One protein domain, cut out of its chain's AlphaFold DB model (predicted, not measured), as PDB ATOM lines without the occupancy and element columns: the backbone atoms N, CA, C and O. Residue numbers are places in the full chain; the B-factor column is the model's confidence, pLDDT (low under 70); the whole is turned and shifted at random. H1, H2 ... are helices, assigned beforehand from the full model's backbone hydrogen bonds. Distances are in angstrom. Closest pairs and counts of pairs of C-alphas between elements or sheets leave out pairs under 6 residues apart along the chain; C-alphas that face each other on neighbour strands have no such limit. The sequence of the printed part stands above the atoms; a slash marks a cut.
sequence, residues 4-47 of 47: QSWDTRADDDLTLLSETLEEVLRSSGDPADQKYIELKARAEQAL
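Overview. This is residues 4 to 47 of the 47 residues of the protein "Protein ElaB" of Escherichia coli (UniProt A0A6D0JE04). One long straight helix, H1, and a shorter one, H2, meet near their ends and make a lopsided V, with the tight link at its point and the two arms spreading apart from there. The V is open: the helices come near each other beside the link, while residues 4 to 21 of H1 and residues 38 to 47 stand free. The printed part has 44 residues with two named helices, H1 then H2 along the chain, and no named strand; its class is all helix. It is loose, with a radius of gyration of the C-alphas of 12.7 A, and flat, spanning 39 by 24 by 9 A.

Along the chain. H1 is the longest helix, residues 4 to 28, and measures 36.2 A from C-alpha 4 at (-29.546, 1.292, 9.085) to C-alpha 28 at (3.307, 12.465, -1.334). H2, residues 31 to 45, measures 21.9 A from its first to its last C-alpha and ends with C-alpha 45 at (-6.501, 6.809, 20.383).

Arrangement. H1 and H2 are close but not clearly touching, with 2 pairs of C-alphas within 8 A. The closest C-alphas of the two helices are those of Leu 25 and Asp 33, 5.6 A apart. Their lines stand at a shallow tilt of 34 degrees, only just short of steep, and they run opposite ways. Their centres are 15.9 A apart. Of the O i to N i+4 pairs, 20 of 21 in H1 and 10 of 11 in H2 are within hydrogen-bond range.

Size, cuts and confidence. The two C-alphas farthest apart are those of Gln 4 and Pro 31, at 39.4 A. The printed part has no cut and ends at residue 47, the chain's last residue. The link from H1 to H2, 2 residues, is tight. The mean pLDDT of the printed part is 75.0, and residues 4 to 8, residues 29 to 34 and residue 47 are under 70.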
ATOM      1  N   GLN A   4     -30.708   2.153   8.819       53.75
ATOM      2  CA  GLN A   4     -29.546   1.292   9.085       53.75
ATOM      3  C   GLN A   4     -28.659   1.081   7.851       53.75
ATOM      4  O   GLN A   4     -27.446   1.071   7.970       53.75
ATOM      5  N   SER A   5     -29.242   0.969   6.655       55.81
ATOM      6  CA  SER A   5     -28.480   0.724   5.421       55.81
ATOM      7  C   SER A   5     -27.692   1.934   4.910       55.81
ATOM      8  O   SER A   5     -26.814   1.770   4.069       55.81
ATOM      9  N   TRP A   6     -28.055   3.144   5.343       58.41
ATOM     10  CA  TRP A   6     -27.312   4.363   5.013       58.41
ATOM     11  C   TRP A   6     -26.127   4.561   5.950       58.41
ATOM     12  O   TRP A   6     -25.069   4.962   5.485       58.41
ATOM     13  N   ASP A   7     -26.305   4.217   7.224       59.81
ATOM     14  CA  ASP A   7     -25.263   4.264   8.251       59.81
ATOM     15  C   ASP A   7     -24.092   3.338   7.887       59.81
ATOM     16  O   ASP A   7     -22.960   3.785   7.769       59.81
ATOM     17  N   THR A   8     -24.384   2.079   7.525       63.00
ATOM     18  CA  THR A   8     -23.344   1.106   7.134       63.00
ATOM     19  C   THR A   8     -22.592   1.526   5.870       63.00
ATOM     20  O   THR A   8     -21.386   1.351   5.781       63.00
ATOM     21  N   ARG A   9     -23.293   2.119   4.895       74.88
ATOM     22  CA  ARG A   9     -22.651   2.640   3.678       74.88
ATOM     23  C   ARG A   9     -21.791   3.866   3.952       74.88
ATOM     24  O   ARG A   9     -20.775   4.035   3.296       74.88
ATOM     25  N   ALA A  10     -22.209   4.723   4.882       75.75
ATOM     26  CA  ALA A  10     -21.432   5.892   5.264       75.75
ATOM     27  C   ALA A  10     -20.142   5.486   5.991       75.75
ATOM     28  O   ALA A  10     -19.100   6.076   5.720       75.75
ATOM     29  N   ASP A  11     -20.196   4.462   6.844       80.31
ATOM     30  CA  ASP A  11     -19.011   3.893   7.497       80.31
ATOM     31  C   ASP A  11     -18.064   3.211   6.497       80.31
ATOM     32  O   ASP A  11     -16.847   3.413   6.560       80.31
ATOM     33  N   ASP A  12     -18.603   2.449   5.538       82.31
ATOM     34  CA  ASP A  12     -17.811   1.825   4.470       82.31
ATOM     35  C   ASP A  12     -17.111   2.888   3.602       82.31
ATOM     36  O   ASP A  12     -15.904   2.804   3.354       82.31
ATOM     37  N   ASP A  13     -17.838   3.934   3.191       86.94
ATOM     38  CA  ASP A  13     -17.275   5.046   2.421       86.94
ATOM     39  C   ASP A  13     -16.224   5.811   3.247       86.94
ATOM     40  O   ASP A  13     -15.151   6.136   2.738       86.94
ATOM     41  N   LEU A  14     -16.477   6.063   4.535       84.75
ATOM     42  CA  LEU A  14     -15.527   6.733   5.427       84.75
ATOM     43  C   LEU A  14     -14.231   5.928   5.594       84.75
ATOM     44  O   LEU A  14     -13.139   6.509   5.623       84.75
ATOM     45  N   THR A  15     -14.344   4.602   5.660       85.75
ATOM     46  CA  THR A  15     -13.201   3.684   5.714       85.75
ATOM     47  C   THR A  15     -12.382   3.787   4.429       85.75
ATOM     48  O   THR A  15     -11.181   4.054   4.483       85.75
ATOM     49  N   LEU A  16     -13.041   3.709   3.270       88.19
ATOM     50  CA  LEU A  16     -12.391   3.809   1.964       88.19
ATOM     51  C   LEU A  16     -11.702   5.168   1.743       88.19
ATOM     52  O   LEU A  16     -10.577   5.228   1.234       88.19
ATOM     53  N   LEU A  17     -12.348   6.272   2.136       88.06
ATOM     54  CA  LEU A  17     -11.746   7.607   2.068       88.06
ATOM     55  C   LEU A  17     -10.516   7.715   2.977       88.06
ATOM     56  O   LEU A  17      -9.522   8.329   2.588       88.06
ATOM     57  N   SER A  18     -10.572   7.116   4.167       83.75
ATOM     58  CA  SER A  18      -9.459   7.122   5.120       83.75
ATOM     59  C   SER A  18      -8.257   6.331   4.606       83.75
ATOM     60  O   SER A  18      -7.128   6.807   4.733       83.75
ATOM     61  N   GLU A  19      -8.489   5.171   3.988       85.06
ATOM     62  CA  GLU A  19      -7.445   4.362   3.345       85.06
ATOM     63  C   GLU A  19      -6.809   5.099   2.159       85.06
ATOM     64  O   GLU A  19      -5.585   5.207   2.073       85.06
ATOM     65  N   THR A  20      -7.638   5.684   1.288       86.81
ATOM     66  CA  THR A  20      -7.167   6.446   0.120       86.81
ATOM     67  C   THR A  20      -6.317   7.639   0.548       86.81
ATOM     68  O   THR A  20      -5.269   7.917  -0.037       86.81
ATOM     69  N   LEU A  21      -6.748   8.351   1.591       81.44
ATOM     70  CA  LEU A  21      -6.010   9.487   2.118       81.44
ATOM     71  C   LEU A  21      -4.655   9.054   2.682       81.44
ATOM     72  O   LEU A  21      -3.649   9.685   2.374       81.44
ATOM     73  N   GLU A  22      -4.591   7.959   3.439       81.88
ATOM     74  CA  GLU A  22      -3.310   7.420   3.904       81.88
ATOM     75  C   GLU A  22      -2.364   7.047   2.767       81.88
ATOM     76  O   GLU A  22      -1.162   7.284   2.881       81.88
ATOM     77  N   GLU A  23      -2.875   6.457   1.690       82.31
ATOM     78  CA  GLU A  23      -2.063   6.078   0.536       82.31
ATOM     79  C   GLU A  23      -1.502   7.314  -0.183       82.31
ATOM     80  O   GLU A  23      -0.301   7.372  -0.472       82.31
ATOM     81  N   VAL A  24      -2.331   8.349  -0.368       82.50
ATOM     82  CA  VAL A  24      -1.913   9.639  -0.938       82.50
ATOM     83  C   VAL A  24      -0.821  10.281  -0.083       82.50
ATOM     84  O   VAL A  24       0.230  10.624  -0.620       82.50
ATOM     85  N   LEU A  25      -1.017  10.367   1.234       75.50
ATOM     86  CA  LEU A  25      -0.036  10.921   2.177       75.50
ATOM     87  C   LEU A  25       1.292  10.139   2.140       75.50
ATOM     88  O   LEU A  25       2.379  10.709   2.106       75.50
ATOM     89  N   ARG A  26       1.226   8.804   2.078       76.81
ATOM     90  CA  ARG A  26       2.422   7.949   1.984       76.81
ATOM     91  C   ARG A  26       3.184   8.162   0.677       76.81
ATOM     92  O   ARG A  26       4.410   8.086   0.673       76.81
ATOM     93  N   SER A  27       2.461   8.406  -0.418       77.12
ATOM     94  CA  SER A  27       3.030   8.642  -1.751       77.12
ATOM     95  C   SER A  27       3.586  10.060  -1.937       77.12
ATOM     96  O   SER A  27       4.541  10.248  -2.688       77.12
ATOM     97  N   SER A  28       2.997  11.037  -1.244       73.75
ATOM     98  CA  SER A  28       3.307  12.465  -1.334       73.75
ATOM     99  C   SER A  28       4.675  12.792  -0.723       73.75
ATOM    100  O   SER A  28       5.404  13.636  -1.244       73.75
ATOM    101  N   GLY A  29       5.082  12.061   0.326       67.75
ATOM    102  CA  GLY A  29       6.386  12.252   0.971       67.75
ATOM    103  C   GLY A  29       6.544  13.638   1.603       67.75
ATOM    104  O   GLY A  29       7.672  14.077   1.847       67.75
ATOM    105  N   ASP A  30       5.430  14.334   1.843       69.88
ATOM    106  CA  ASP A  30       5.421  15.708   2.315       69.88
ATOM    107  C   ASP A  30       5.578  15.720   3.847       69.88
ATOM    108  O   ASP A  30       4.865  15.012   4.562       69.88
ATOM    109  N   PRO A  31       6.495  16.513   4.423       60.22
ATOM    110  CA  PRO A  31       6.604  16.661   5.876       60.22
ATOM    111  C   PRO A  31       5.319  17.190   6.545       60.22
ATOM    112  O   PRO A  31       5.152  17.025   7.759       60.22
ATOM    113  N   ALA A  32       4.391  17.800   5.794       64.12
ATOM    114  CA  ALA A  32       3.050  18.122   6.283       64.12
ATOM    115  C   ALA A  32       2.216  16.864   6.603       64.12
ATOM    116  O   ALA A  32       1.456  16.866   7.580       64.12
ATOM    117  N   ASP A  33       2.432  15.772   5.864       69.69
ATOM    118  CA  ASP A  33       1.758  14.485   6.057       69.69
ATOM    119  C   ASP A  33       2.133  13.871   7.404       69.69
ATOM    120  O   ASP A  33       1.303  13.267   8.078       69.69
ATOM    121  N   GLN A  34       3.361  14.106   7.869       68.81
ATOM    122  CA  GLN A  34       3.844  13.573   9.138       68.81
ATOM    123  C   GLN A  34       3.080  14.153  10.340       68.81
ATOM    124  O   GLN A  34       2.704  13.413  11.247       68.81
ATOM    125  N   LYS A  35       2.773  15.460  10.322       74.06
ATOM    126  CA  LYS A  35       1.929  16.103  11.347       74.06
ATOM    127  C   LYS A  35       0.467  15.676  11.245       74.06
ATOM    128  O   LYS A  35      -0.198  15.550  12.271       74.06
ATOM    129  N   TYR A  36      -0.031  15.475  10.027       73.94
ATOM    130  CA  TYR A  36      -1.391  14.992   9.804       73.94
ATOM    131  C   TYR A  36      -1.571  13.560  10.333       73.94
ATOM    132  O   TYR A  36      -2.531  13.295  11.053       73.94
ATOM    133  N   ILE A  37      -0.611  12.668  10.068       75.19
ATOM    134  CA  ILE A  37      -0.586  11.297  10.593       75.19
ATOM    135  C   ILE A  37      -0.543  11.299  12.126       75.19
ATOM    136  O   ILE A  37      -1.297  10.567  12.760       75.19
ATOM    137  N   GLU A  38       0.286  12.149  12.737       79.88
ATOM    138  CA  GLU A  38       0.369  12.262  14.200       79.88
ATOM    139  C   GLU A  38      -0.952  12.741  14.826       79.88
ATOM    140  O   GLU A  38      -1.373  12.251  15.879       79.88
ATOM    141  N   LEU A  39      -1.626  13.691  14.170       79.44
ATOM    142  CA  LEU A  39      -2.923  14.204  14.602       79.44
ATOM    143  C   LEU A  39      -4.029  13.151  14.442       79.44
ATOM    144  O   LEU A  39      -4.834  12.987  15.360       79.44
ATOM    145  N   LYS A  40      -4.038  12.419  13.320       76.94
ATOM    146  CA  LYS A  40      -4.963  11.307  13.061       76.94
ATOM    147  C   LYS A  40      -4.804  10.208  14.113       76.94
ATOM    148  O   LYS A  40      -5.777   9.858  14.772       76.94
ATOM    149  N   ALA A  41      -3.574   9.753  14.355       80.44
ATOM    150  CA  ALA A  41      -3.285   8.714  15.344       80.44
ATOM    151  C   ALA A  41      -3.722   9.115  16.765       80.44
ATOM    152  O   ALA A  41      -4.233   8.294  17.525       80.44
ATOM    153  N   ARG A  42      -3.566  10.396  17.132       79.94
ATOM    154  CA  ARG A  42      -4.065  10.917  18.415       79.94
ATOM    155  C   ARG A  42      -5.587  10.935  18.506       79.94
ATOM    156  O   ARG A  42      -6.111  10.701  19.589       79.94
ATOM    157  N   ALA A  43      -6.276  11.250  17.413       77.56
ATOM    158  CA  ALA A  43      -7.733  11.248  17.379       77.56
ATOM    159  C   ALA A  43      -8.292   9.821  17.500       77.56
ATOM    160  O   ALA A  43      -9.215   9.604  18.275       77.56
ATOM    161  N   GLU A  44      -7.683   8.847  16.819       77.06
ATOM    162  CA  GLU A  44      -8.063   7.429  16.900       77.06
ATOM    163  C   GLU A  44      -7.804   6.817  18.284       77.06
ATOM    164  O   GLU A  44      -8.580   5.986  18.732       77.06
ATOM    165  N   GLN A  45      -6.751   7.241  18.998       72.31
ATOM    166  CA  GLN A  45      -6.501   6.809  20.383       72.31
ATOM    167  C   GLN A  45      -7.449   7.428  21.421       72.31
ATOM    168  O   GLN A  45      -7.504   6.947  22.554       72.31
ATOM    169  N   ALA A  46      -8.110   8.536  21.085       71.50
ATOM    170  CA  ALA A  46      -9.000   9.260  21.990       71.50
ATOM    171  C   ALA A  46     -10.475   8.826  21.874       71.50
ATOM    172  O   ALA A  46     -11.297   9.293  22.667       71.50
ATOM    173  N   LEU A  47     -10.790   7.973  20.896       55.50
ATOM    174  CA  LEU A  47     -12.089   7.339  20.651       55.50
ATOM    175  C   LEU A  47     -12.135   5.939  21.278       55.50
ATOM    176  O   LEU A  47     -13.225   5.581  21.777       55.50
TER     177      LEU A  47